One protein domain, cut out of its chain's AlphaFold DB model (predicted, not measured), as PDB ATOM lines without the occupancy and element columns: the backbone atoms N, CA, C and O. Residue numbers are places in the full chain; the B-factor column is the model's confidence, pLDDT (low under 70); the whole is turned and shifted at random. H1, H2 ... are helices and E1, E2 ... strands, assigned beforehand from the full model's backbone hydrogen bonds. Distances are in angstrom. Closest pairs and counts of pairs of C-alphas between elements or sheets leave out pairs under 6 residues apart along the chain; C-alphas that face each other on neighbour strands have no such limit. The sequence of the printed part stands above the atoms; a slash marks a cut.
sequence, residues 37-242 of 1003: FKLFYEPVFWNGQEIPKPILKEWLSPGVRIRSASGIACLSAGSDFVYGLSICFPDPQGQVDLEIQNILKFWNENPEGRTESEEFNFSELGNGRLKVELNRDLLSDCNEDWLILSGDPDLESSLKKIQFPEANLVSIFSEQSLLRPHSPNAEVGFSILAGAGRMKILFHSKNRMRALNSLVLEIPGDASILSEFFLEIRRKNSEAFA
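Overview. This is residues 37 to 242 of the 1003 residues of an uncharacterized protein of Leptospira tipperaryensis (UniProt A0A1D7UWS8). A strongly twisted seven-stranded sheet and a smaller, also strongly twisted four-stranded sheet form a sandwich, partly face to face, their strands crossed at 61 degrees. H2 and the longer H4 each pack on both sheets at different places, H3 covers E7 on the opposite face of the large sheet, and H1 only grazes the small sheet with its residues 55 to 59, while residues 47 to 54, of which 53 and 54 belong to H1, stick out. The 206 printed residues hold four named helices and eleven named strands, in the order E1 H1 E2 E3 E4 H2 E5 E6 E7 H3 E8 E9 E10 E11 H4, a mixed class. The large sheet runs E5, E6, E11, E10, E9, E7, E8 and is mixed; the small one runs E1, E4, E3, E2 and is antiparallel throughout. The whole is compact, with a radius of gyration of the C-alphas of 16.8 A and spans of 47 by 43 by 38 A.

Along the chain. Begin with the large sheet: E5 is residues 118 to 123, E6 126 to 134 with 24.9 A from first to last C-alpha, and E11 213 to 219 with 19.2 A. E10 is residues 198 to 203, E9 190 to 195, E7 147 to 150 and E8 169 to 171. For the small sheet, find C-alpha 37 at (156.191, 184.930, 201.708), where E1, residues 37 to 41, begins. E4 is residues 83 to 91, 25.6 A long, E3 is 71 to 79, 24.4 A, and E2 is 65 to 69. H1 is residues 53 to 59, and H3 is 153 to 161. H2, residues 95 to 109, starts at C-alpha 95 at (156.312, 192.575, 183.599) and is 21.3 A long. H4, residues 224 to 242, runs 27.5 A to C-alpha 242 at (171.934, 183.166, 226.993).

Arrangement. In the large sheet look first at the meander E9, E10, E11, each strand the antiparallel neighbour of the one before: N 193 and O 200 are 2.8 A apart, and N 201 and O 217 also 2.8 A. E6 and E11 are antiparallel, with N 131 and O 216 at 2.9 A, and the hairpin E5 and E6 has N 120 and O 128 at 2.8 A. E9 and E7 are antiparallel, with N 149 and O 192 at 2.8 A. E7, H3 and E8 make a strand-helix-strand unit, two parallel neighbour strands with a helix between, whose crossover is right-handed; N 150 and O 170 are 2.8 A apart. H2 is on this sheet at a height of 9.7 A, and H4 is on the same face at 12.4 A; H3 is on the opposite face at 10.1 A. In the small sheet, E2, E3 and E4 form a second meander, with N 67 and O 74 at 2.8 A and N 87 and O 75 at 2.8 A, and E1 and E4 have N 38 and O 86 at 2.9 A. Between the sheets, the closest C-alphas of E4 and E5 are those of Phe 89 and Phe 122, 5.5 A apart. H2 is also on the small sheet, over E3, where the closest C-alphas are those of Ala 73 and Asp 97, 5.2 A apart. The closest C-alphas of E1 and H4 are those of Tyr 41 and Ile 233, 7.0 A apart. In H1, H2, H3 and H4 every O i to N i+4 pair is within hydrogen-bond range.

Size, cuts and confidence. The two C-alphas farthest apart are those of Gly 48 and Glu 116, at 48.2 A. The printed part has no cut. The links E1 to H1, E6 to E7 and E8 to E9 are long, the last with 18 residues. The mean pLDDT of the printed part is 85.8; residues 44 to 52, 54, 58, 60 and 209 are under 70.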
ATOM      1  N   PHE A  37     156.020 183.885 200.696       85.38
ATOM      2  CA  PHE A  37     156.191 184.930 201.708       85.38
ATOM      3  C   PHE A  37     157.080 184.382 202.827       85.38
ATOM      4  O   PHE A  37     156.822 183.291 203.340       85.38
ATOM      5  N   LYS A  38     158.109 185.134 203.236       83.81
ATOM      6  CA  LYS A  38     158.997 184.737 204.336       83.81
ATOM      7  C   LYS A  38     159.338 185.915 205.228       83.81
ATOM      8  O   LYS A  38     159.887 186.917 204.778       83.81
ATOM      9  N   LEU A  39     159.082 185.717 206.514       87.06
ATOM     10  CA  LEU A  39     159.685 186.462 207.609       87.06
ATOM     11  C   LEU A  39     160.898 185.686 208.115       87.06
ATOM     12  O   LEU A  39     160.827 184.467 208.290       87.06
ATOM     13  N   PHE A  40     162.006 186.374 208.359       84.62
ATOM     14  CA  PHE A  40     163.188 185.763 208.957       84.62
ATOM     15  C   PHE A  40     163.666 186.576 210.156       84.62
ATOM     16  O   PHE A  40     163.580 187.806 210.166       84.62
ATOM     17  N   TYR A  41     164.156 185.866 211.171       88.56
ATOM     18  CA  TYR A  41     164.687 186.458 212.389       88.56
ATOM     19  C   TYR A  41     165.852 185.634 212.944       88.56
ATOM     20  O   TYR A  41     165.670 184.494 213.369       88.56
ATOM     21  N   GLU A  42     167.052 186.212 212.935       86.12
ATOM     22  CA  GLU A  42     168.287 185.582 213.400       86.12
ATOM     23  C   GLU A  42     169.185 186.607 214.132       86.12
ATOM     24  O   GLU A  42     170.144 187.137 213.569       86.12
ATOM     25  N   PRO A  43     168.901 186.906 215.415       80.38
ATOM     26  CA  PRO A  43     169.588 187.960 216.173       80.38
ATOM     27  C   PRO A  43     171.061 187.664 216.513       80.38
ATOM     28  O   PRO A  43     171.764 188.546 217.004       80.38
ATOM     29  N   VAL A  44     171.543 186.434 216.285       69.62
ATOM     30  CA  VAL A  44     172.872 185.956 216.727       69.62
ATOM     31  C   VAL A  44     173.688 185.332 215.588       69.62
ATOM     32  O   VAL A  44     174.581 184.526 215.835       69.62
ATOM     33  N   PHE A  45     173.400 185.674 214.328       62.12
ATOM     34  CA  PHE A  45     173.950 184.963 213.163       62.12
ATOM     35  C   PHE A  45     175.502 184.923 213.084       62.12
ATOM     36  O   PHE A  45     176.051 184.097 212.360       62.12
ATOM     37  N   TRP A  46     176.236 185.733 213.865       59.81
ATOM     38  CA  TRP A  46     177.692 185.903 213.736       59.81
ATOM     39  C   TRP A  46     178.452 185.869 215.074       59.81
ATOM     40  O   TRP A  46     178.989 186.876 215.531       59.81
ATOM     41  N   ASN A  47     178.550 184.695 215.702       53.28
ATOM     42  CA  ASN A  47     179.422 184.479 216.865       53.28
ATOM     43  C   ASN A  47     180.916 184.619 216.475       53.28
ATOM     44  O   ASN A  47     181.556 183.657 216.050       53.28
ATOM     45  N   GLY A  48     181.488 185.819 216.631       52.19
ATOM     46  CA  GLY A  48     182.942 186.048 216.661       52.19
ATOM     47  C   GLY A  48     183.667 186.259 215.320       52.19
ATOM     48  O   GLY A  48     184.885 186.430 215.329       52.19
ATOM     49  N   GLN A  49     182.968 186.287 214.180       57.94
ATOM     50  CA  GLN A  49     183.554 186.611 212.866       57.94
ATOM     51  C   GLN A  49     183.296 188.071 212.461       57.94
ATOM     52  O   GLN A  49     182.348 188.706 212.914       57.94
ATOM     53  N   GLU A  50     184.177 188.633 211.631       60.75
ATOM     54  CA  GLU A  50     184.035 189.996 211.112       60.75
ATOM     55  C   GLU A  50     182.915 190.038 210.058       60.75
ATOM     56  O   GLU A  50     182.945 189.267 209.100       60.75
ATOM     57  N   ILE A  51     181.915 190.909 210.251       65.69
ATOM     58  CA  ILE A  51     180.780 191.046 209.326       65.69
ATOM     59  C   ILE A  51     181.322 191.502 207.961       65.69
ATOM     60  O   ILE A  51     181.983 192.544 207.890       65.69
ATOM     61  N   PRO A  52     181.054 190.769 206.864       68.81
ATOM     62  CA  PRO A  52     181.478 191.184 205.534       68.81
ATOM     63  C   PRO A  52     180.956 192.584 205.187       68.81
ATOM     64  O   PRO A  52     179.766 192.859 205.341       68.81
ATOM     65  N   LYS A  53     181.822 193.449 204.636       70.44
ATOM     66  CA  LYS A  53     181.452 194.811 204.199       70.44
ATOM     67  C   LYS A  53     180.156 194.884 203.363       70.44
ATOM     68  O   LYS A  53     179.376 195.798 203.609       70.44
ATOM     69  N   PRO A  54     179.874 193.957 202.420       69.19
ATOM     70  CA  PRO A  54     178.622 193.985 201.658       69.19
ATOM     71  C   PRO A  54     177.372 193.841 202.533       69.19
ATOM     72  O   PRO A  54     176.406 194.564 202.325       69.19
ATOM     73  N   ILE A  55     177.416 192.968 203.544       70.62
ATOM     74  CA  ILE A  55     176.305 192.749 204.482       70.62
ATOM     75  C   ILE A  55     176.136 193.974 205.385       70.62
ATOM     76  O   ILE A  55     175.020 194.441 205.587       70.62
ATOM     77  N   LEU A  56     177.245 194.551 205.866       70.50
ATOM     78  CA  LEU A  56     177.215 195.784 206.656       70.50
ATOM     79  C   LEU A  56     176.573 196.941 205.868       70.50
ATOM     80  O   LEU A  56     175.751 197.677 206.407       70.50
ATOM     81  N   LYS A  57     176.894 197.068 204.574       70.69
ATOM     82  CA  LYS A  57     176.280 198.064 203.685       70.69
ATOM     83  C   LYS A  57     174.780 197.828 203.511       70.69
ATOM     84  O   LYS A  57     174.014 198.785 203.476       70.69
ATOM     85  N   GLU A  58     174.343 196.571 203.435       69.81
ATOM     86  CA  GLU A  58     172.914 196.252 203.397       69.81
ATOM     87  C   GLU A  58     172.206 196.561 204.716       69.81
ATOM     88  O   GLU A  58     171.054 196.996 204.675       69.81
ATOM     89  N   TRP A  59     172.864 196.388 205.868       76.88
ATOM     90  CA  TRP A  59     172.293 196.796 207.152       76.88
ATOM     91  C   TRP A  59     172.006 198.296 207.167       76.88
ATOM     92  O   TRP A  59     170.951 198.686 207.637       76.88
ATOM     93  N   LEU A  60     172.844 199.130 206.552       68.31
ATOM     94  CA  LEU A  60     172.658 200.587 206.500       68.31
ATOM     95  C   LEU A  60     171.480 201.065 205.617       68.31
ATOM     96  O   LEU A  60     171.308 202.266 205.430       68.31
ATOM     97  N   SER A  61     170.676 200.181 205.016       71.25
ATOM     98  CA  SER A  61     169.588 200.581 204.101       71.25
ATOM     99  C   SER A  61     168.281 199.791 204.296       71.25
ATOM    100  O   SER A  61     167.786 199.209 203.335       71.25
ATOM    101  N   PRO A  62     167.664 199.757 205.492       74.00
ATOM    102  CA  PRO A  62     166.532 198.866 205.812       74.00
ATOM    103  C   PRO A  62     165.234 199.098 205.003       74.00
ATOM    104  O   PRO A  62     164.268 198.360 205.180       74.00
ATOM    105  N   GLY A  63     165.191 200.103 204.122       80.38
ATOM    106  CA  GLY A  63     164.040 200.415 203.272       80.38
ATOM    107  C   GLY A  63     163.693 199.340 202.234       80.38
ATOM    108  O   GLY A  63     164.392 198.338 202.072       80.38
ATOM    109  N   VAL A  64     162.595 199.577 201.511       87.69
ATOM    110  CA  VAL A  64     162.038 198.655 200.506       87.69
ATOM    111  C   VAL A  64     162.950 198.535 199.296       87.69
ATOM    112  O   VAL A  64     163.409 199.535 198.745       87.69
ATOM    113  N   ARG A  65     163.170 197.303 198.844       85.81
ATOM    114  CA  ARG A  65     163.979 196.989 197.666       85.81
ATOM    115  C   ARG A  65     163.276 195.946 196.817       85.81
ATOM    116  O   ARG A  65     162.629 195.043 197.347       85.81
ATOM    117  N   ILE A  66     163.474 196.043 195.508       87.38
ATOM    118  CA  ILE A  66     163.119 194.977 194.579       87.38
ATOM    119  C   ILE A  66     164.351 194.123 194.281       87.38
ATOM    120  O   ILE A  66     165.450 194.642 194.071       87.38
ATOM    121  N   ARG A  67     164.183 192.804 194.327       84.56
ATOM    122  CA  ARG A  67     165.196 191.811 193.971       84.56
ATOM    123  C   ARG A  67     164.618 190.917 192.892       84.56
ATOM    124  O   ARG A  67     163.614 190.250 193.123       84.56
ATOM    125  N   SER A  68     165.265 190.893 191.740       79.31
ATOM    126  CA  SER A  68     164.732 190.225 190.554       79.31
ATOM    127  C   SER A  68     165.666 189.082 190.165       79.31
ATOM    128  O   SER A  68     166.891 189.228 190.159       79.31
ATOM    129  N   ALA A  69     165.087 187.921 189.877       77.56
ATOM    130  CA  ALA A  69     165.779 186.723 189.413       77.56
ATOM    131  C   ALA A  69     165.049 186.163 188.183       77.56
ATOM    132  O   ALA A  69     163.972 186.632 187.820       77.56
ATOM    133  N   SER A  70     165.625 185.168 187.501       77.12
ATOM    134  CA  SER A  70     164.996 184.602 186.298       77.12
ATOM    135  C   SER A  70     163.606 184.037 186.622       77.12
ATOM    136  O   SER A  70     163.493 183.026 187.310       77.12
ATOM    137  N   GLY A  71     162.560 184.707 186.125       81.94
ATOM    138  CA  GLY A  71     161.163 184.315 186.306       81.94
ATOM    139  C   GLY A  71     160.492 184.794 187.599       81.94
ATOM    140  O   GLY A  71     159.407 184.293 187.899       81.94
ATOM    141  N   ILE A  72     161.114 185.684 188.388       85.81
ATOM    142  CA  ILE A  72     160.633 186.060 189.732       85.81
ATOM    143  C   ILE A  72     160.996 187.512 190.075       85.81
ATOM    144  O   ILE A  72     162.138 187.927 189.869       85.81
ATOM    145  N   ALA A  73     160.061 188.243 190.683       88.25
ATOM    146  CA  ALA A  73     160.271 189.585 191.232       88.25
ATOM    147  C   ALA A  73     159.927 189.606 192.729       88.25
ATOM    148  O   ALA A  73     158.819 189.231 193.110       88.25
ATOM    149  N   CYS A  74     160.858 190.028 193.587       87.62
ATOM    150  CA  CYS A  74     160.695 189.974 195.038       87.62
ATOM    151  C   CYS A  74     160.778 191.354 195.697       87.62
ATOM    152  O   CYS A  74     161.794 192.038 195.590       87.62
ATOM    153  N   LEU A  75     159.754 191.726 196.464       90.38
ATOM    154  CA  LEU A  75     159.786 192.867 197.377       90.38
ATOM    155  C   LEU A  75     160.416 192.442 198.702       90.38
ATOM    156  O   LEU A  75     159.984 191.470 199.318       90.38
ATOM    157  N   SER A  76     161.446 193.157 199.144       88.12
ATOM    158  CA  SER A  76     162.152 192.878 200.399       88.12
ATOM    159  C   SER A  76     162.342 194.153 201.220       88.12
ATOM    160  O   SER A  76     162.510 195.233 200.655       88.12
ATOM    161  N   ALA A  77     162.321 194.029 202.546       89.81
ATOM    162  CA  ALA A  77     162.573 195.123 203.490       89.81
ATOM    163  C   ALA A  77     163.218 194.588 204.780       89.81
ATOM    164  O   ALA A  77     163.103 193.398 205.091       89.81
ATOM    165  N   GLY A  78     163.876 195.468 205.536       86.12
ATOM    166  CA  GLY A  78     164.604 195.130 206.759       86.12
ATOM    167  C   GLY A  78     166.096 194.880 206.545       86.12
ATOM    168  O   GLY A  78     166.677 195.221 205.513       86.12
ATOM    169  N   SER A  79     166.738 194.313 207.563       81.56
ATOM    170  CA  SER A  79     168.161 193.978 207.547       81.56
ATOM    171  C   SER A  79     168.352 192.508 207.196       81.56
ATOM    172  O   SER A  79     168.017 191.618 207.985       81.56
ATOM    173  N   ASP A  80     168.924 192.266 206.016       73.81
ATOM    174  CA  ASP A  80     169.316 190.943 205.541       73.81
ATOM    175  C   ASP A  80     170.053 190.144 206.628       73.81
ATOM    176  O   ASP A  80     170.936 190.656 207.326       73.81
ATOM    177  N   PHE A  81     169.673 188.870 206.758       73.38
ATOM    178  CA  PHE A  81     170.223 187.903 207.717       73.38
ATOM    179  C   PHE A  81     170.001 188.199 209.208       73.38
ATOM    180  O   PHE A  81     170.484 187.424 210.028       73.38
ATOM    181  N   VAL A  82     169.277 189.262 209.579       82.69
ATOM    182  CA  VAL A  82     168.967 189.564 210.988       82.69
ATOM    183  C   VAL A  82     167.470 189.649 211.231       82.69
ATOM    184  O   VAL A  82     166.927 188.829 211.961       82.69
ATOM    185  N   TYR A  83     166.794 190.619 210.624       88.75
ATOM    186  CA  TYR A  83     165.351 190.778 210.746       88.75
ATOM    187  C   TYR A  83     164.822 191.471 209.502       88.75
ATOM    188  O   TYR A  83     165.140 192.631 209.232       88.75
ATOM    189  N   GLY A  84     164.020 190.746 208.739       88.75
ATOM    190  CA  GLY A  84     163.482 191.257 207.496       88.75
ATOM    191  C   GLY A  84     162.405 190.364 206.921       88.75
ATOM    192  O   GLY A  84     162.028 189.331 207.487       88.75
ATOM    193  N   LEU A  85     161.912 190.792 205.767       89.75
ATOM    194  CA  LEU A  85     160.889 190.087 205.020       89.75
ATOM    195  C   LEU A  85     161.243 190.027 203.539       89.75
ATOM    196  O   LEU A  85     161.920 190.908 203.007       89.75
ATOM    197  N   SER A  86     160.727 189.003 202.869       87.88
ATOM    198  CA  SER A  86     160.749 188.898 201.415       87.88
ATOM    199  C   SER A  86     159.424 188.322 200.914       87.88
ATOM    200  O   SER A  86     158.909 187.361 201.492       87.88
ATOM    201  N   ILE A  87     158.861 188.920 199.862       89.19
ATOM    202  CA  ILE A  87     157.662 188.444 199.161       89.19
ATOM    203  C   ILE A  87     157.980 188.349 197.675       89.19
ATOM    204  O   ILE A  87     158.373 189.354 197.086       89.19
ATOM    205  N   CYS A  88     157.780 187.183 197.066       87.56
ATOM    206  CA  CYS A  88     158.152 186.931 195.675       87.56
ATOM    207  C   CYS A  88     156.945 186.618 194.787       87.56
ATOM    208  O   CYS A  88     156.147 185.732 195.091       87.56
ATOM    209  N   PHE A  89     156.858 187.298 193.648       88.69
ATOM    210  CA  PHE A  89     155.834 187.108 192.626       88.69
ATOM    211  C   PHE A  89     156.403 186.348 191.418       88.69
ATOM    212  O   PHE A  89     157.547 186.603 191.027       88.69
ATOM    213  N   PRO A  90     155.633 185.433 190.797       88.12
ATOM    214  CA  PRO A  90     155.977 184.866 189.499       88.12
ATOM    215  C   PRO A  90     156.076 185.962 188.434       88.12
ATOM    216  O   PRO A  90     155.121 186.701 188.214       88.12
ATOM    217  N   ASP A  91     157.205 186.021 187.734       87.38
ATOM    218  CA  ASP A  91     157.443 186.998 186.673       87.38
ATOM    219  C   ASP A  91     158.185 186.400 185.461       87.38
ATOM    220  O   ASP A  91     159.326 186.761 185.160       87.38
ATOM    221  N   PRO A  92     157.571 185.448 184.734       82.81
ATOM    222  CA  PRO A  92     158.213 184.794 183.593       82.81
ATOM    223  C   PRO A  92     158.525 185.749 182.426       82.81
ATOM    224  O   PRO A  92     159.326 185.391 181.564       82.81
ATOM    225  N   GLN A  93     157.890 186.928 182.371       84.69
ATOM    226  CA  GLN A  93     158.021 187.901 181.277       84.69
ATOM    227  C   GLN A  93     158.682 189.229 181.693       84.69
ATOM    228  O   GLN A  93     158.846 190.097 180.837       84.69
ATOM    229  N   GLY A  94     159.071 189.403 182.963       84.25
ATOM    230  CA  GLY A  94     159.660 190.649 183.477       84.25
ATOM    231  C   GLY A  94     158.661 191.804 183.661       84.25
ATOM    232  O   GLY A  94     159.075 192.946 183.830       84.25
ATOM    233  N   GLN A  95     157.356 191.544 183.550       87.88
ATOM    234  CA  GLN A  95     156.312 192.575 183.599       87.88
ATOM    235  C   GLN A  95     155.991 192.996 185.035       87.88
ATOM    236  O   GLN A  95     155.711 194.169 185.274       87.88
ATOM    237  N   VAL A  96     156.052 192.059 185.985       88.31
ATOM    238  CA  VAL A  96     155.763 192.341 187.398       88.31
ATOM    239  C   VAL A  96     156.873 193.195 188.008       88.31
ATOM    240  O   VAL A  96     156.582 194.157 188.711       88.31
ATOM    241  N   ASP A  97     158.137 192.894 187.696       89.56
ATOM    242  CA  ASP A  97     159.295 193.690 188.117       89.56
ATOM    243  C   ASP A  97     159.177 195.157 187.675       89.56
ATOM    244  O   ASP A  97     159.284 196.070 188.496       89.56
ATOM    245  N   LEU A  98     158.885 195.377 186.388       90.19
ATOM    246  CA  LEU A  98     158.688 196.707 185.803       90.19
ATOM    247  C   LEU A  98     157.554 197.483 186.486       90.19
ATOM    248  O   LEU A  98     157.726 198.661 186.804       90.19
ATOM    249  N   GLU A  99     156.413 196.839 186.736       92.56
ATOM    250  CA  GLU A  99     155.264 197.517 187.343       92.56
ATOM    251  C   GLU A  99     155.512 197.870 188.813       92.56
ATOM    252  O   GLU A  99     155.261 198.998 189.240       92.56
ATOM    253  N   ILE A 100     156.112 196.959 189.587       91.88
ATOM    254  CA  ILE A 100     156.503 197.253 190.970       91.88
ATOM    255  C   ILE A 100     157.520 198.407 191.006       91.88
ATOM    256  O   ILE A 100     157.409 199.286 191.860       91.88
ATOM    257  N   GLN A 101     158.481 198.462 190.075       91.62
ATOM    258  CA  GLN A 101     159.417 199.589 189.976       91.62
ATOM    259  C   GLN A 101     158.705 200.921 189.695       91.62
ATOM    260  O   GLN A 101     159.049 201.931 190.317       91.62
ATOM    261  N   ASN A 102     157.693 200.937 188.821       92.31
ATOM    262  CA  ASN A 102     156.885 202.132 188.555       92.31
ATOM    263  C   ASN A 102     156.135 202.602 189.810       92.31
ATOM    264  O   ASN A 102     156.168 203.791 190.137       92.31
ATOM    265  N   ILE A 103     155.514 201.676 190.547       93.25
ATOM    266  CA  ILE A 103     154.792 201.976 191.790       93.25
ATOM    267  C   ILE A 103     155.753 202.490 192.869       93.25
ATOM    268  O   ILE A 103     155.466 203.498 193.517       93.25
ATOM    269  N   LEU A 104     156.917 201.854 193.042       91.19
ATOM    270  CA  LEU A 104     157.950 202.302 193.984       91.19
ATOM    271  C   LEU A 104     158.456 203.704 193.641       91.19
ATOM    272  O   LEU A 104     158.644 204.531 194.534       91.19
ATOM    273  N   LYS A 105     158.658 203.993 192.353       91.00
ATOM    274  CA  LYS A 105     159.036 205.329 191.895       91.00
ATOM    275  C   LYS A 105     157.948 206.353 192.226       91.00
ATOM    276  O   LYS A 105     158.253 207.376 192.833       91.00
ATOM    277  N   PHE A 106     156.687 206.057 191.904       91.94
ATOM    278  CA  PHE A 106     155.559 206.934 192.225       91.94
ATOM    279  C   PHE A 106     155.460 207.206 193.728       91.94
ATOM    280  O   PHE A 106     155.350 208.365 194.125       91.94
ATOM    281  N   TRP A 107     155.533 206.158 194.553       91.00
ATOM    282  CA  TRP A 107     155.465 206.254 196.011       91.00
ATOM    283  C   TRP A 107     156.547 207.177 196.582       91.00
ATOM    284  O   TRP A 107     156.243 208.046 197.397       91.00
ATOM    285  N   ASN A 108     157.789 207.049 196.108       86.06
ATOM    286  CA  ASN A 108     158.904 207.870 196.582       86.06
ATOM    287  C   ASN A 108     158.853 209.326 196.076       86.06
ATOM    288  O   ASN A 108     159.301 210.231 196.779       86.06
ATOM    289  N   GLU A 109     158.314 209.571 194.879       87.81
ATOM    290  CA  GLU A 109     158.233 210.913 194.279       87.81
ATOM    291  C   GLU A 109     156.974 211.700 194.705       87.81
ATOM    292  O   GLU A 109     156.963 212.928 194.613       87.81
ATOM    293  N   ASN A 110     155.926 211.027 195.201       89.81
ATOM    294  CA  ASN A 110     154.623 211.628 195.516       89.81
ATOM    295  C   ASN A 110     154.217 211.359 196.980       89.81
ATOM    296  O   ASN A 110     153.400 210.471 197.232       89.81
ATOM    297  N   PRO A 111     154.719 212.136 197.957       85.62
ATOM    298  CA  PRO A 111     154.525 211.873 199.390       85.62
ATOM    299  C   PRO A 111     153.070 211.952 199.886       85.62
ATOM    300  O   PRO A 111     152.749 211.410 200.939       85.62
ATOM    301  N   GLU A 112     152.191 212.626 199.145       88.56
ATOM    302  CA  GLU A 112     150.751 212.731 199.441       88.56
ATOM    303  C   GLU A 112     149.893 211.932 198.441       88.56
ATOM    304  O   GLU A 112     148.663 212.003 198.451       88.56
ATOM    305  N   GLY A 113     150.543 211.202 197.531       88.06
ATOM    306  CA  GLY A 113     149.893 210.464 196.457       88.06
ATOM    307  C   GLY A 113     149.171 209.212 196.949       88.06
ATOM    308  O   GLY A 113     149.499 208.644 197.990       88.06
ATOM    309  N   ARG A 114     148.208 208.753 196.149       92.00
ATOM    310  CA  ARG A 114     147.536 207.454 196.288       92.00
ATOM    311  C   ARG A 114     147.424 206.797 194.916       92.00
ATOM    312  O   ARG A 114     147.301 207.518 193.925       92.00
ATOM    313  N   THR A 115     147.414 205.472 194.864       92.88
ATOM    314  CA  THR A 115     147.170 204.716 193.623       92.88
ATOM    315  C   THR A 115     145.919 203.854 193.758       92.88
ATOM    316  O   THR A 115     145.460 203.577 194.868       92.88
ATOM    317  N   GLU A 116     145.361 203.423 192.626       90.31
ATOM    318  CA  GLU A 116     144.443 202.281 192.630       90.31
ATOM    319  C   GLU A 116     145.213 200.986 192.952       90.31
ATOM    320  O   GLU A 116     146.447 200.981 193.026       90.31
ATOM    321  N   SER A 117     144.474 199.913 193.241       90.00
ATOM    322  CA  SER A 117     145.059 198.618 193.590       90.00
ATOM    323  C   SER A 117     145.436 197.848 192.336       90.00
ATOM    324  O   SER A 117     144.551 197.481 191.567       90.00
ATOM    325  N   GLU A 118     146.717 197.521 192.199       93.12
ATOM    326  CA  GLU A 118     147.216 196.627 191.156       93.12
ATOM    327  C   GLU A 118     147.206 195.177 191.649       93.12
ATOM    328  O   GLU A 118     147.663 194.888 192.759       93.12
ATOM    329  N   GLU A 119     146.652 194.263 190.846       92.31
ATOM    330  CA  GLU A 119     146.542 192.837 191.171       92.31
ATOM    331  C   GLU A 119     147.619 192.009 190.461       92.31
ATOM    332  O   GLU A 119     147.718 191.994 189.235       92.31
ATOM    333  N   PHE A 120     148.374 191.235 191.240       89.69
ATOM    334  CA  PHE A 120     149.393 190.310 190.757       89.69
ATOM    335  C   PHE A 120     149.030 188.873 191.123       89.69
ATOM    336  O   PHE A 120     148.574 188.597 192.236       89.69
ATOM    337  N   ASN A 121     149.298 187.923 190.226       87.25
ATOM    338  CA  ASN A 121     149.259 186.507 190.589       87.25
ATOM    339  C   ASN A 121     150.298 186.264 191.688       87.25
ATOM    340  O   ASN A 121     151.473 186.561 191.489       87.25
ATOM    341  N   PHE A 122     149.880 185.738 192.839       84.12
ATOM    342  CA  PHE A 122     150.789 185.465 193.951       84.12
ATOM    343  C   PHE A 122     150.976 183.961 194.137       84.12
ATOM    344  O   PHE A 122     152.062 183.453 193.883       84.12
ATOM    345  N   SER A 123     149.922 183.224 194.492       81.06
ATOM    346  CA  SER A 123     149.984 181.768 194.683       81.06
ATOM    347  C   SER A 123     148.704 181.083 194.192       81.06
ATOM    348  O   SER A 123     147.738 181.747 193.825       81.06
ATOM    349  N   GLU A 124     148.652 179.748 194.242       75.31
ATOM    350  CA  GLU A 124     147.424 178.983 193.952       75.31
ATOM    351  C   GLU A 124     146.250 179.334 194.891       75.31
ATOM    352  O   GLU A 124     145.101 179.009 194.595       75.31
ATOM    353  N   LEU A 125     146.525 180.004 196.017       70.94
ATOM    354  CA  LEU A 125     145.538 180.419 197.015       70.94
ATOM    355  C   LEU A 125     144.949 181.816 196.748       70.94
ATOM    356  O   LEU A 125     143.988 182.194 197.416       70.94
ATOM    357  N   GLY A 126     145.497 182.585 195.799       82.81
ATOM    358  CA  GLY A 126     144.947 183.886 195.408       82.81
ATOM    359  C   GLY A 126     145.966 184.901 194.882       82.81
ATOM    360  O   GLY A 126     147.165 184.628 194.770       82.81
ATOM    361  N   ASN A 127     145.456 186.098 194.585       89.00
ATOM    362  CA  ASN A 127     146.215 187.239 194.066       89.00
ATOM    363  C   ASN A 127     146.775 188.107 195.202       89.00
ATOM    364  O   ASN A 127     146.165 188.217 196.265       89.00
ATOM    365  N   GLY A 128     147.915 188.749 194.955       90.75
ATOM    366  CA  GLY A 128     148.426 189.852 195.764       90.75
ATOM    367  C   GLY A 128     147.963 191.199 195.208       90.75
ATOM    368  O   GLY A 128     147.808 191.345 194.000       90.75
ATOM    369  N   ARG A 129     147.742 192.182 196.079       93.81
ATOM    370  CA  ARG A 129     147.270 193.530 195.735       93.81
ATOM    371  C   ARG A 129     148.231 194.583 196.251       93.81
ATOM    372  O   ARG A 129     148.401 194.686 197.462       93.81
ATOM    373  N   LEU A 130     148.831 195.366 195.362       94.94
ATOM    374  CA  LEU A 130     149.766 196.433 195.717       94.94
ATOM    375  C   LEU A 130     149.136 197.802 195.445       94.94
ATOM    376  O   LEU A 130     148.591 198.035 194.369       94.94
ATOM    377  N   LYS A 131     149.216 198.717 196.411       94.94
ATOM    378  CA  LYS A 131     148.716 200.094 196.284       94.94
ATOM    379  C   LYS A 131     149.504 201.060 197.160       94.94
ATOM    380  O   LYS A 131     150.104 200.653 198.150       94.94
ATOM    381  N   VAL A 132     149.448 202.349 196.846       94.75
ATOM    382  CA  VAL A 132     149.900 203.430 197.733       94.75
ATOM    383  C   VAL A 132     148.687 204.012 198.454       94.75
ATOM    384  O   VAL A 132     147.751 204.493 197.811       94.75
ATOM    385  N   GLU A 133     148.703 203.973 199.785       93.81
ATOM    386  CA  GLU A 133     147.590 204.374 200.652       93.81
ATOM    387  C   GLU A 133     148.043 205.444 201.657       93.81
ATOM    388  O   GLU A 133     149.183 205.435 202.119       93.81
ATOM    389  N   LEU A 134     147.164 206.393 202.000       91.81
ATOM    390  CA  LEU A 134     147.482 207.438 202.978       91.81
ATOM    391  C   LEU A 134     147.561 206.851 204.392       91.81
ATOM    392  O   LEU A 134     146.721 206.041 204.782       91.81
ATOM    393  N   ASN A 135     148.501 207.340 205.204       89.19
ATOM    394  CA  ASN A 135     148.773 206.795 206.541       89.19
ATOM    395  C   ASN A 135     147.548 206.820 207.470       89.19
ATOM    396  O   ASN A 135     147.345 205.914 208.274       89.19
ATOM    397  N   ARG A 136     146.685 207.832 207.322       87.62
ATOM    398  CA  ARG A 136     145.438 207.966 208.093       87.62
ATOM    399  C   ARG A 136     144.391 206.883 207.792       87.62
ATOM    400  O   ARG A 136     143.513 206.669 208.619       87.62
ATOM    401  N   ASP A 137     144.478 206.230 206.632       90.12
ATOM    402  CA  ASP A 137     143.480 205.274 206.139       90.12
ATOM    403  C   ASP A 137     143.918 203.806 206.373       90.12
ATOM    404  O   ASP A 137     143.106 202.885 206.266       90.12
ATOM    405  N   LEU A 138     145.175 203.577 206.793       90.06
ATOM    406  CA  LEU A 138     145.800 202.247 206.910       90.06
ATOM    407  C   LEU A 138     145.088 201.277 207.858       90.06
ATOM    408  O   LEU A 138     145.181 200.066 207.653       90.06
ATOM    409  N   LEU A 139     144.404 201.799 208.879       90.88
ATOM    410  CA  LEU A 139     143.711 201.021 209.913       90.88
ATOM    411  C   LEU A 139     142.189 200.960 209.712       90.88
ATOM    412  O   LEU A 139     141.487 200.459 210.586       90.88
ATOM    413  N   SER A 140     141.668 201.472 208.592       85.69
ATOM    414  CA  SER A 140     140.222 201.598 208.347       85.69
ATOM    415  C   SER A 140     139.445 200.276 208.419       85.69
ATOM    416  O   SER A 140     138.260 200.282 208.746       85.69
ATOM    417  N   ASP A 141     140.104 199.147 208.156       86.06
ATOM    418  CA  ASP A 141     139.533 197.798 208.139       86.06
ATOM    419  C   ASP A 141     140.126 196.849 209.201       86.06
ATOM    420  O   ASP A 141     139.871 195.637 209.169       86.06
ATOM    421  N   CYS A 142     140.914 197.392 210.135       86.81
ATOM    422  CA  CYS A 142     141.532 196.655 211.233       86.81
ATOM    423  C   CYS A 142     140.546 196.499 212.405       86.81
ATOM    424  O   CYS A 142     139.896 197.461 212.812       86.81
ATOM    425  N   ASN A 143     140.430 195.286 212.953       86.06
ATOM    426  CA  ASN A 143     139.589 194.983 214.117       86.06
ATOM    427  C   ASN A 143     140.387 194.211 215.185       86.06
ATOM    428  O   ASN A 143     141.547 193.869 214.965       86.06
ATOM    429  N   GLU A 144     139.769 193.939 216.333       85.31
ATOM    430  CA  GLU A 144     140.414 193.301 217.490       85.31
ATOM    431  C   GLU A 144     140.963 191.884 217.239       85.31
ATOM    432  O   GLU A 144     141.867 191.465 217.959       85.31
ATOM    433  N   ASP A 145     140.500 191.179 216.200       86.69
ATOM    434  CA  ASP A 145     140.930 189.812 215.866       86.69
ATOM    435  C   ASP A 145     142.244 189.754 215.069       86.69
ATOM    436  O   ASP A 145     142.770 188.671 214.803       86.69
ATOM    437  N   TRP A 146     142.781 190.900 214.644       92.44
ATOM    438  CA  TRP A 146     144.049 190.934 213.919       92.44
ATOM    439  C   TRP A 146     145.229 190.756 214.868       92.44
ATOM    440  O   TRP A 146     145.214 191.229 215.999       92.44
ATOM    441  N   LEU A 147     146.301 190.147 214.368       94.75
ATOM    442  CA  LEU A 147     147.623 190.211 214.984       94.75
ATOM    443  C   LEU A 147     148.485 191.211 214.224       94.75
ATOM    444  O   LEU A 147     148.470 191.240 212.992       94.75
ATOM    445  N   ILE A 148     149.245 192.026 214.954       94.69
ATOM    446  CA  ILE A 148     150.054 193.095 214.373       94.69
ATOM    447  C   ILE A 148     151.504 192.970 214.829       94.69
ATOM    448  O   ILE A 148     151.801 192.910 216.020       94.69
ATOM    449  N   LEU A 149     152.408 192.981 213.856       94.06
ATOM    450  CA  LEU A 149     153.838 193.176 214.030       94.06
ATOM    451  C   LEU A 149     154.187 194.595 213.571       94.06
ATOM    452  O   LEU A 149     154.228 194.868 212.369       94.06
ATOM    453  N   SER A 150     154.400 195.503 214.517       92.25
ATOM    454  CA  SER A 150     154.694 196.904 214.222       92.25
ATOM    455  C   SER A 150     156.193 197.163 214.096       92.25
ATOM    456  O   SER A 150     156.970 196.845 215.002       92.25
ATOM    457  N   GLY A 151     156.580 197.790 212.985       89.62
ATOM    458  CA  GLY A 151     157.890 198.403 212.773       89.62
ATOM    459  C   GLY A 151     157.840 199.930 212.669       89.62
ATOM    460  O   GLY A 151     158.805 200.534 212.202       89.62
ATOM    461  N   ASP A 152     156.727 200.559 213.067       85.75
ATOM    462  CA  ASP A 152     156.515 202.007 212.957       85.75
ATOM    463  C   ASP A 152     155.843 202.612 214.210       85.75
ATOM    464  O   ASP A 152     154.775 202.141 214.617       85.75
ATOM    465  N   PRO A 153     156.427 203.653 214.843       84.56
ATOM    466  CA  PRO A 153     155.814 204.285 216.011       84.56
ATOM    467  C   PRO A 153     154.534 205.064 215.679       84.56
ATOM    468  O   PRO A 153     153.670 205.191 216.550       84.56
ATOM    469  N   ASP A 154     154.370 205.570 214.451       84.62
ATOM    470  CA  ASP A 154     153.166 206.316 214.061       84.62
ATOM    471  C   ASP A 154     151.958 205.383 213.932       84.62
ATOM    472  O   ASP A 154     150.853 205.705 214.394       84.62
ATOM    473  N   LEU A 155     152.182 204.179 213.397       88.69
ATOM    474  CA  LEU A 155     151.224 203.081 213.446       88.69
ATOM    475  C   LEU A 155     150.829 202.748 214.891       88.69
ATOM    476  O   LEU A 155     149.640 202.670 215.187       88.69
ATOM    477  N   GLU A 156     151.782 202.617 215.818       88.38
ATOM    478  CA  GLU A 156     151.471 202.346 217.233       88.38
ATOM    479  C   GLU A 156     150.709 203.474 217.918       88.38
ATOM    480  O   GLU A 156     149.791 203.220 218.698       88.38
ATOM    481  N   SER A 157     151.062 204.724 217.625       87.12
ATOM    482  CA  SER A 157     150.321 205.896 218.089       87.12
ATOM    483  C   SER A 157     148.871 205.845 217.601       87.12
ATOM    484  O   SER A 157     147.938 206.110 218.362       87.12
ATOM    485  N   SER A 158     148.661 205.429 216.351       89.56
ATOM    486  CA  SER A 158     147.333 205.264 215.756       89.56
ATOM    487  C   SER A 158     146.561 204.090 216.370       89.56
ATOM    488  O   SER A 158     145.393 204.256 216.720       89.56
ATOM    489  N   LEU A 159     147.219 202.953 216.611       91.12
ATOM    490  CA  LEU A 159     146.649 201.789 217.302       91.12
ATOM    491  C   LEU A 159     146.241 202.119 218.747       91.12
ATOM    492  O   LEU A 159     145.160 201.737 219.191       91.12
ATOM    493  N   LYS A 160     147.055 202.903 219.466       89.19
ATOM    494  CA  LYS A 160     146.729 203.400 220.814       89.19
ATOM    495  C   LYS A 160     145.509 204.321 220.807       89.19
ATOM    496  O   LYS A 160     144.665 204.208 221.693       89.19
ATOM    497  N   LYS A 161     145.375 205.204 219.807       89.50
ATOM    498  CA  LYS A 161     144.201 206.093 219.663       89.50
ATOM    499  C   LYS A 161     142.896 205.314 219.481       89.50
ATOM    500  O   LYS A 161     141.870 205.762 219.985       89.50
ATOM    501  N   ILE A 162     142.942 204.166 218.802       89.44
ATOM    502  CA  ILE A 162     141.780 203.279 218.619       89.44
ATOM    503  C   ILE A 162     141.656 202.197 219.705       89.44
ATOM    504  O   ILE A 162     140.794 201.334 219.591       89.44
ATOM    505  N   GLN A 163     142.486 202.242 220.757       90.25
ATOM    506  CA  GLN A 163     142.483 201.286 221.876       90.25
ATOM    507  C   GLN A 163     142.655 199.819 221.442       90.25
ATOM    508  O   GLN A 163     142.024 198.919 221.994       90.25
ATOM    509  N   PHE A 164     143.516 199.569 220.452       93.19
ATOM    510  CA  PHE A 164     143.796 198.217 219.973       93.19
ATOM    511  C   PHE A 164     144.364 197.311 221.095       93.19
ATOM    512  O   PHE A 164     145.185 197.789 221.887       93.19
ATOM    513  N   PRO A 165     143.990 196.016 221.177       91.94
ATOM    514  CA  PRO A 165     144.455 195.124 222.242       91.94
ATOM    515  C   PRO A 165     145.980 194.925 222.247       91.94
ATOM    516  O   PRO A 165     146.549 194.384 221.302       91.94
ATOM    517  N   GLU A 166     146.650 195.272 223.354       87.62
ATOM    518  CA  GLU A 166     148.113 195.108 223.486       87.62
ATOM    519  C   GLU A 166     148.573 193.647 223.357       87.62
ATOM    520  O   GLU A 166     149.664 193.384 222.864       87.62
ATOM    521  N   ALA A 167     147.735 192.678 223.750       89.38
ATOM    522  CA  ALA A 167     148.053 191.252 223.639       89.38
ATOM    523  C   ALA A 167     148.230 190.775 222.183       89.38
ATOM    524  O   ALA A 167     148.912 189.777 221.949       89.38
ATOM    525  N   ASN A 168     147.647 191.503 221.226       92.50
ATOM    526  CA  ASN A 168     147.672 191.189 219.799       92.50
ATOM    527  C   ASN A 168     148.728 192.009 219.032       92.50
ATOM    528  O   ASN A 168     148.820 191.911 217.808       92.50
ATOM    529  N   LEU A 169     149.529 192.813 219.739       92.19
ATOM    530  CA  LEU A 169     150.540 193.699 219.175       92.19
ATOM    531  C   LEU A 169     151.941 193.291 219.646       92.19
ATOM    532  O   LEU A 169     152.255 193.328 220.834       92.19
ATOM    533  N   VAL A 170     152.821 192.971 218.700       93.00
ATOM    534  CA  VAL A 170     154.267 192.861 218.927       93.00
ATOM    535  C   VAL A 170     154.954 194.016 218.217       93.00
ATOM    536  O   VAL A 170     154.664 194.318 217.065       93.00
ATOM    537  N   SER A 171     155.873 194.673 218.914       91.19
ATOM    538  CA  SER A 171     156.514 195.907 218.467       91.19
ATOM    539  C   SER A 171     158.029 195.796 218.557       91.19
ATOM    540  O   SER A 171     158.544 195.299 219.562       91.19
ATOM    541  N   ILE A 172     158.745 196.325 217.557       89.50
ATOM    542  CA  ILE A 172     160.206 196.519 217.631       89.50
ATOM    543  C   ILE A 172     160.615 197.545 218.700       89.50
ATOM    544  O   ILE A 172     161.736 197.488 219.209       89.50
ATOM    545  N   PHE A 173     159.695 198.437 219.077       87.56
ATOM    546  CA  PHE A 173     159.850 199.494 220.078       87.56
ATOM    547  C   PHE A 173     159.394 199.068 221.477       87.56
ATOM    548  O   PHE A 173     159.322 199.896 222.381       87.56
ATOM    549  N   SER A 174     159.072 197.793 221.696       88.12
ATOM    550  CA  SER A 174     158.751 197.312 223.040       88.12
ATOM    551  C   SER A 174     159.960 197.453 223.974       88.12
ATOM    552  O   SER A 174     161.097 197.187 223.594       88.12
ATOM    553  N   GLU A 175     159.739 197.835 225.234       84.88
ATOM    554  CA  GLU A 175     160.813 197.855 226.242       84.88
ATOM    555  C   GLU A 175     161.207 196.441 226.707       84.88
ATOM    556  O   GLU A 175     162.268 196.244 227.307       84.88
ATOM    557  N   GLN A 176     160.373 195.437 226.414       88.69
ATOM    558  CA  GLN A 176     160.615 194.043 226.769       88.69
ATOM    559  C   GLN A 176     161.480 193.369 225.700       88.69
ATOM    560  O   GLN A 176     160.960 192.750 224.769       88.69
ATOM    561  N   SER A 177     162.807 193.442 225.854       89.38
ATOM    562  CA  SER A 177     163.764 192.865 224.891       89.38
ATOM    563  C   SER A 177     163.487 191.391 224.562       89.38
ATOM    564  O   SER A 177     163.621 190.982 223.423       89.38
ATOM    565  N   LEU A 178     163.019 190.573 225.511       89.25
ATOM    566  CA  LEU A 178     162.735 189.157 225.228       89.25
ATOM    567  C   LEU A 178     161.546 188.929 224.278       89.25
ATOM    568  O   LEU A 178     161.452 187.857 223.682       89.25
ATOM    569  N   LEU A 179     160.646 189.904 224.124       88.81
ATOM    570  CA  LEU A 179     159.438 189.777 223.302       88.81
ATOM    571  C   LEU A 179     159.511 190.538 221.973       88.81
ATOM    572  O   LEU A 179     158.653 190.317 221.120       88.81
ATOM    573  N   ARG A 180     160.489 191.433 221.798       90.81
ATOM    574  CA  ARG A 180     160.589 192.280 220.605       90.81
ATOM    575  C   ARG A 180     161.506 191.676 219.541       90.81
ATOM    576  O   ARG A 180     162.494 191.033 219.894       90.81
ATOM    577  N   PRO A 181     161.240 191.911 218.250       91.44
ATOM    578  CA  PRO A 181     162.238 191.695 217.214       91.44
ATOM    579  C   PRO A 181     163.376 192.711 217.371       91.44
ATOM    580  O   PRO A 181     163.133 193.911 217.508       91.44
ATOM    581  N   HIS A 182     164.614 192.228 217.330       90.81
ATOM    582  CA  HIS A 182     165.824 193.057 217.347       90.81
ATOM    583  C   HIS A 182     166.320 193.346 215.927       90.81
ATOM    584  O   HIS A 182     166.290 192.467 215.067       90.81
ATOM    585  N   SER A 183     166.812 194.561 215.690       87.75
ATOM    586  CA  SER A 183     167.320 195.011 214.388       87.75
ATOM    587  C   SER A 183     168.591 195.845 214.574       87.75
ATOM    588  O   SER A 183     168.663 196.595 215.542       87.75
ATOM    589  N   PRO A 184     169.576 195.788 213.660       82.19
ATOM    590  CA  PRO A 184     170.740 196.679 213.687       82.19
ATOM    591  C   PRO A 184     170.384 198.164 213.493       82.19
ATOM    592  O   PRO A 184     171.212 199.029 213.745       82.19
ATOM    593  N   ASN A 185     169.164 198.477 213.048       78.94
ATOM    594  CA  ASN A 185     168.683 199.848 212.878       78.94
ATOM    595  C   ASN A 185     167.450 200.095 213.741       78.94
ATOM    596  O   ASN A 185     166.645 199.182 213.947       78.94
ATOM    597  N   ALA A 186     167.252 201.350 214.148       77.75
ATOM    598  CA  ALA A 186     166.054 201.759 214.884       77.75
ATOM    599  C   ALA A 186     164.753 201.599 214.069       77.75
ATOM    600  O   ALA A 186     163.670 201.557 214.645       77.75
ATOM    601  N   GLU A 187     164.843 201.470 212.741       77.62
ATOM    602  CA  GLU A 187     163.715 201.152 211.866       77.62
ATOM    603  C   GLU A 187     164.000 199.955 210.955       77.62
ATOM    604  O   GLU A 187     165.141 199.652 210.613       77.62
ATOM    605  N   VAL A 188     162.935 199.269 210.543       81.06
ATOM    606  CA  VAL A 188     163.009 198.052 209.712       81.06
ATOM    607  C   VAL A 188     162.325 198.220 208.357       81.06
ATOM    608  O   VAL A 188     162.433 197.346 207.510       81.06
ATOM    609  N   GLY A 189     161.627 199.340 208.139       85.12
ATOM    610  CA  GLY A 189     160.991 199.672 206.861       85.12
ATOM    611  C   GLY A 189     159.645 198.988 206.587       85.12
ATOM    612  O   GLY A 189     159.092 199.193 205.508       85.12
ATOM    613  N   PHE A 190     159.087 198.208 207.523       92.69
ATOM    614  CA  PHE A 190     157.787 197.547 207.343       92.69
ATOM    615  C   PHE A 190     157.006 197.281 208.644       92.69
ATOM    616  O   PHE A 190     157.587 197.230 209.724       92.69
ATOM    617  N   SER A 191     155.699 197.037 208.517       94.31
ATOM    618  CA  SER A 191     154.798 196.466 209.532       94.31
ATOM    619  C   SER A 191     153.896 195.404 208.890       94.31
ATOM    620  O   SER A 191     153.652 195.446 207.686       94.31
ATOM    621  N   ILE A 192     153.373 194.453 209.667       94.62
ATOM    622  CA  ILE A 192     152.494 193.385 209.158       94.62
ATOM    623  C   ILE A 192     151.250 193.284 210.027       94.62
ATOM    624  O   ILE A 192     151.348 193.200 211.247       94.62
ATOM    625  N   LEU A 193     150.089 193.263 209.385       94.75
ATOM    626  CA  LEU A 193     148.798 193.029 210.007       94.75
ATOM    627  C   LEU A 193     148.229 191.731 209.414       94.75
ATOM    628  O   LEU A 193     148.072 191.625 208.198       94.75
ATOM    629  N   ALA A 194     147.927 190.736 210.245       92.75
ATOM    630  CA  ALA A 194     147.353 189.461 209.818       92.75
ATOM    631  C   ALA A 194     145.965 189.251 210.433       92.75
ATOM    632  O   ALA A 194     145.815 189.320 211.651       92.75
ATOM    633  N   GLY A 195     144.967 188.983 209.593       88.12
ATOM    634  CA  GLY A 195     143.601 188.650 209.999       88.12
ATOM    635  C   GLY A 195     143.154 187.303 209.426       88.12
ATOM    636  O   GLY A 195     143.962 186.529 208.912       88.12
ATOM    637  N   ALA A 196     141.853 187.018 209.486       83.75
ATOM    638  CA  ALA A 196     141.292 185.789 208.927       83.75
ATOM    639  C   ALA A 196     141.330 185.809 207.385       83.75
ATOM    640  O   ALA A 196     140.618 186.588 206.748       83.75
ATOM    641  N   GLY A 197     142.161 184.952 206.785       83.44
ATOM    642  CA  GLY A 197     142.254 184.769 205.330       83.44
ATOM    643  C   GLY A 197     142.944 185.899 204.550       83.44
ATOM    644  O   GLY A 197     142.995 185.833 203.321       83.44
ATOM    645  N   ARG A 198     143.486 186.920 205.231       88.94
ATOM    646  CA  ARG A 198     144.222 188.029 204.609       88.94
ATOM    647  C   ARG A 198     145.375 188.537 205.469       88.94
ATOM    648  O   ARG A 198     145.273 188.606 206.694       88.94
ATOM    649  N   MET A 199     146.434 188.983 204.805       91.25
ATOM    650  CA  MET A 199     147.584 189.647 205.409       91.25
ATOM    651  C   MET A 199     147.874 190.963 204.686       91.25
ATOM    652  O   MET A 199     147.913 190.993 203.459       91.25
ATOM    653  N   LYS A 200     148.102 192.033 205.446       94.00
ATOM    654  CA  LYS A 200     148.429 193.378 204.964       94.00
ATOM    655  C   LYS A 200     149.845 193.732 205.420       94.00
ATOM    656  O   LYS A 200     150.094 193.881 206.615       94.00
ATOM    657  N   ILE A 201     150.773 193.847 204.477       94.81
ATOM    658  CA  ILE A 201     152.136 194.330 204.704       94.81
ATOM    659  C   ILE A 201     152.167 195.820 204.382       94.81
ATOM    660  O   ILE A 201     151.817 196.241 203.281       94.81
ATOM    661  N   LEU A 202     152.576 196.612 205.362       94.75
ATOM    662  CA  LEU A 202     152.778 198.045 205.237       94.75
ATOM    663  C   LEU A 202     154.269 198.288 205.088       94.75
ATOM    664  O   LEU A 202     155.038 197.881 205.952       94.75
ATOM    665  N   PHE A 203     154.677 198.954 204.023       93.44
ATOM    666  CA  PHE A 203     156.042 199.399 203.839       93.44
ATOM    667  C   PHE A 203     156.145 200.903 204.076       93.44
ATOM    668  O   PHE A 203     155.361 201.690 203.537       93.44
ATOM    669  N   HIS A 204     157.144 201.284 204.867       86.00
ATOM    670  CA  HIS A 204     157.339 202.651 205.341       86.00
ATOM    671  C   HIS A 204     158.366 203.381 204.484       86.00
ATOM    672  O   HIS A 204     159.377 202.803 204.081       86.00
ATOM    673  N   SER A 205     158.108 204.659 204.203       79.69
ATOM    674  CA  SER A 205     159.022 205.474 203.403       79.69
ATOM    675  C   SER A 205     160.290 205.784 204.193       79.69
ATOM    676  O   SER A 205     160.233 206.076 205.387       79.69
ATOM    677  N   LYS A 206     161.430 205.812 203.496       71.62
ATOM    678  CA  LYS A 206     162.714 206.254 204.059       71.62
ATOM    679  C   LYS A 206     162.682 207.732 204.490       71.62
ATOM    680  O   LYS A 206     163.403 208.123 205.399       71.62
ATOM    681  N   ASN A 207     161.833 208.560 203.863       71.56
ATOM    682  CA  ASN A 207     161.709 209.996 204.146       71.56
ATOM    683  C   ASN A 207     160.444 210.307 204.965       71.56
ATOM    684  O   ASN A 207     159.464 210.865 204.461       71.56
ATOM    685  N   ARG A 208     160.490 209.982 206.261       70.56
ATOM    686  CA  ARG A 208     159.380 210.180 207.214       70.56
ATOM    687  C   ARG A 208     158.957 211.641 207.395       70.56
ATOM    688  O   ARG A 208     157.831 211.913 207.782       70.56
ATOM    689  N   MET A 209     159.841 212.589 207.082       68.00
ATOM    690  CA  MET A 209     159.552 214.026 207.156       68.00
ATOM    691  C   MET A 209     158.493 214.488 206.157       68.00
ATOM    692  O   MET A 209     157.785 215.459 206.416       68.00
ATOM    693  N   ARG A 210     158.450 213.855 204.980       71.62
ATOM    694  CA  ARG A 210     157.580 214.279 203.878       71.62
ATOM    695  C   ARG A 210     156.459 213.288 203.611       71.62
ATOM    696  O   ARG A 210     155.388 213.722 203.213       71.62
ATOM    697  N   ALA A 211     156.694 211.991 203.800       80.31
ATOM    698  CA  ALA A 211     155.747 210.953 203.414       80.31
ATOM    699  C   ALA A 211     154.498 210.929 204.314       80.31
ATOM    700  O   ALA A 211     154.577 210.647 205.507       80.31
ATOM    701  N   LEU A 212     153.329 211.168 203.715       86.75
ATOM    702  CA  LEU A 212     152.008 211.001 204.336       86.75
ATOM    703  C   LEU A 212     151.305 209.716 203.863       86.75
ATOM    704  O   LEU A 212     150.135 209.489 204.188       86.75
ATOM    705  N   ASN A 213     152.006 208.880 203.098       90.94
ATOM    706  CA  ASN A 213     151.529 207.626 202.535       90.94
ATOM    707  C   ASN A 213     152.493 206.459 202.803       90.94
ATOM    708  O   ASN A 213     153.676 206.637 203.098       90.94
ATOM    709  N   SER A 214     151.959 205.249 202.669       92.75
ATOM    710  CA  SER A 214     152.679 203.984 202.782       92.75
ATOM    711  C   SER A 214     152.378 203.108 201.571       92.75
ATOM    712  O   SER A 214     151.292 203.180 200.986       92.75
ATOM    713  N   LEU A 215     153.333 202.257 201.205       94.94
ATOM    714  CA  LEU A 215     153.107 201.221 200.205       94.94
ATOM    715  C   LEU A 215     152.474 200.012 200.899       94.94
ATOM    716  O   LEU A 215     153.020 199.472 201.856       94.94
ATOM    717  N   VAL A 216     151.309 199.596 200.425       95.25
ATOM    718  CA  VAL A 216     150.488 198.554 201.039       95.25
ATOM    719  C   VAL A 216     150.406 197.365 200.100       95.25
ATOM    720  O   VAL A 216     149.938 197.498 198.971       95.25
ATOM    721  N   LEU A 217     150.821 196.199 200.592       94.75
ATOM    722  CA  LEU A 217     150.669 194.925 199.907       94.75
ATOM    723  C   LEU A 217     149.708 194.020 200.684       94.75
ATOM    724  O   LEU A 217     149.979 193.657 201.826       94.75
ATOM    725  N   GLU A 218     148.616 193.607 200.057       93.69
ATOM    726  CA  GLU A 218     147.682 192.618 200.599       93.69
ATOM    727  C   GLU A 218     147.904 191.264 199.910       93.69
ATOM    728  O   GLU A 218     147.912 191.191 198.683       93.69
ATOM    729  N   ILE A 219     148.081 190.188 200.679       91.50
ATOM    730  CA  ILE A 219     148.239 188.813 200.170       91.50
ATOM    731  C   ILE A 219     147.358 187.824 200.954       91.50
ATOM    732  O   ILE A 219     146.981 188.111 202.098       91.50
ATOM    733  N   PRO A 220     147.036 186.642 200.388       88.12
ATOM    734  CA  PRO A 220     146.415 185.554 201.138       88.12
ATOM    735  C   PRO A 220     147.297 185.133 202.323       88.12
ATOM    736  O   PRO A 220     148.500 184.929 202.165       88.12
ATOM    737  N   GLY A 221     146.704 184.991 203.508       83.12
ATOM    738  CA  GLY A 221     147.423 184.626 204.733       83.12
ATOM    739  C   GLY A 221     146.490 184.494 205.935       83.12
ATOM    740  O   GLY A 221     145.316 184.832 205.844       83.12
ATOM    741  N   ASP A 222     146.988 183.984 207.057       85.06
ATOM    742  CA  ASP A 222     146.200 183.786 208.280       85.06
ATOM    743  C   ASP A 222     146.988 184.241 209.520       85.06
ATOM    744  O   ASP A 222     148.222 184.202 209.531       85.06
ATOM    745  N   ALA A 223     146.282 184.655 210.578       85.38
ATOM    746  CA  ALA A 223     146.874 185.106 211.841       85.38
ATOM    747  C   ALA A 223     147.813 184.065 212.493       85.38
ATOM    748  O   ALA A 223     148.744 184.428 213.220       85.38
ATOM    749  N   SER A 224     147.637 182.772 212.196       84.69
ATOM    750  CA  SER A 224     148.559 181.705 212.613       84.69
ATOM    751  C   SER A 224     150.019 181.963 212.217       84.69
ATOM    752  O   SER A 224     150.912 181.651 213.004       84.69
ATOM    753  N   ILE A 225     150.275 182.623 211.080       83.69
ATOM    754  CA  ILE A 225     151.630 182.952 210.607       83.69
ATOM    755  C   ILE A 225     152.361 183.851 211.614       83.69
ATOM    756  O   ILE A 225     153.497 183.570 211.997       83.69
ATOM    757  N   LEU A 226     151.708 184.922 212.082       88.94
ATOM    758  CA  LEU A 226     152.304 185.814 213.082       88.94
ATOM    759  C   LEU A 226     152.365 185.161 214.463       88.94
ATOM    760  O   LEU A 226     153.339 185.366 215.182       88.94
ATOM    761  N   SER A 227     151.381 184.328 214.815       88.31
ATOM    762  CA  SER A 227     151.392 183.583 216.083       88.31
ATOM    763  C   SER A 227     152.622 182.678 216.205       88.31
ATOM    764  O   SER A 227     153.306 182.691 217.230       88.31
ATOM    765  N   GLU A 228     152.937 181.917 215.151       88.38
ATOM    766  CA  GLU A 228     154.138 181.077 215.092       88.38
ATOM    767  C   GLU A 228     155.415 181.925 215.119       88.38
ATOM    768  O   GLU A 228     156.352 181.621 215.861       88.38
ATOM    769  N   PHE A 229     155.436 183.036 214.378       89.81
ATOM    770  CA  PHE A 229     156.590 183.930 214.339       89.81
ATOM    771  C   PHE A 229     156.880 184.591 215.698       89.81
ATOM    772  O   PHE A 229     158.037 184.700 216.101       89.81
ATOM    773  N   PHE A 230     155.851 184.968 216.463       91.50
ATOM    774  CA  PHE A 230     156.016 185.527 217.809       91.50
ATOM    775  C   PHE A 230     156.636 184.521 218.789       91.50
ATOM    776  O   PHE A 230     157.432 184.908 219.650       91.50
ATOM    777  N   LEU A 231     156.309 183.231 218.662       90.31
ATOM    778  CA  LEU A 231     156.948 182.173 219.449       90.31
ATOM    779  C   LEU A 231     158.421 181.999 219.061       90.31
ATOM    780  O   LEU A 231     159.271 181.853 219.943       90.31
ATOM    781  N   GLU A 232     158.731 182.071 217.766       89.69
ATOM    782  CA  GLU A 232     160.103 181.975 217.266       89.69
ATOM    783  C   GLU A 232     160.972 183.153 217.735       89.69
ATOM    784  O   GLU A 232     162.091 182.926 218.198       89.69
ATOM    785  N   ILE A 233     160.447 184.386 217.734       91.31
ATOM    786  CA  ILE A 233     161.131 185.564 218.300       91.31
ATOM    787  C   ILE A 233     161.533 185.305 219.753       91.31
ATOM    788  O   ILE A 233     162.699 185.457 220.108       91.31
ATOM    789  N   ARG A 234     160.596 184.852 220.597       91.31
ATOM    790  CA  ARG A 234     160.877 184.575 222.017       91.31
ATOM    791  C   ARG A 234     161.957 183.511 222.191       91.31
ATOM    792  O   ARG A 234     162.826 183.648 223.057       91.31
ATOM    793  N   ARG A 235     161.911 182.453 221.376       91.25
ATOM    794  CA  ARG A 235     162.892 181.364 221.399       91.25
ATOM    795  C   ARG A 235     164.286 181.880 221.030       91.25
ATOM    796  O   ARG A 235     165.217 181.709 221.813       91.25
ATOM    797  N   LYS A 236     164.411 182.574 219.896       90.56
ATOM    798  CA  LYS A 236     165.667 183.160 219.401       90.56
ATOM    799  C   LYS A 236     166.236 184.227 220.336       90.56
ATOM    800  O   LYS A 236     167.439 184.243 220.581       90.56
ATOM    801  N   ASN A 237     165.384 185.062 220.928       92.44
ATOM    802  CA  ASN A 237     165.789 186.050 221.930       92.44
ATOM    803  C   ASN A 237     166.329 185.402 223.198       92.44
ATOM    804  O   ASN A 237     167.304 185.884 223.764       92.44
ATOM    805  N   SER A 238     165.727 184.295 223.636       90.31
ATOM    806  CA  SER A 238     166.217 183.548 224.797       90.31
ATOM    807  C   SER A 238     167.597 182.936 224.528       90.31
ATOM    808  O   SER A 238     168.459 182.958 225.404       90.31
ATOM    809  N   GLU A 239     167.835 182.444 223.307       88.75
ATOM    810  CA  GLU A 239     169.149 181.953 222.861       88.75
ATOM    811  C   GLU A 239     170.186 183.084 222.792       88.75
ATOM    812  O   GLU A 239     171.288 182.942 223.321       88.75
ATOM    813  N   ALA A 240     169.820 184.229 222.210       87.06
ATOM    814  CA  ALA A 240     170.663 185.424 222.154       87.06
ATOM    815  C   ALA A 240     171.035 185.935 223.548       87.06
ATOM    816  O   ALA A 240     172.199 186.217 223.830       87.06
ATOM    817  N   PHE A 241     170.047 186.001 224.439       88.75
ATOM    818  CA  PHE A 241     170.229 186.414 225.818       88.75
ATOM    819  C   PHE A 241     171.115 185.437 226.601       88.75
ATOM    820  O   PHE A 241     171.934 185.866 227.402       88.75
ATOM    821  N   ALA A 242     171.037 184.129 226.350       87.19
ATOM    822  CA  ALA A 242     171.934 183.166 226.993       87.19
ATOM    823  C   ALA A 242     173.412 183.339 226.580       87.19
ATOM    824  O   ALA A 242     174.311 182.929 227.314       87.19
TER     825      ALA A 242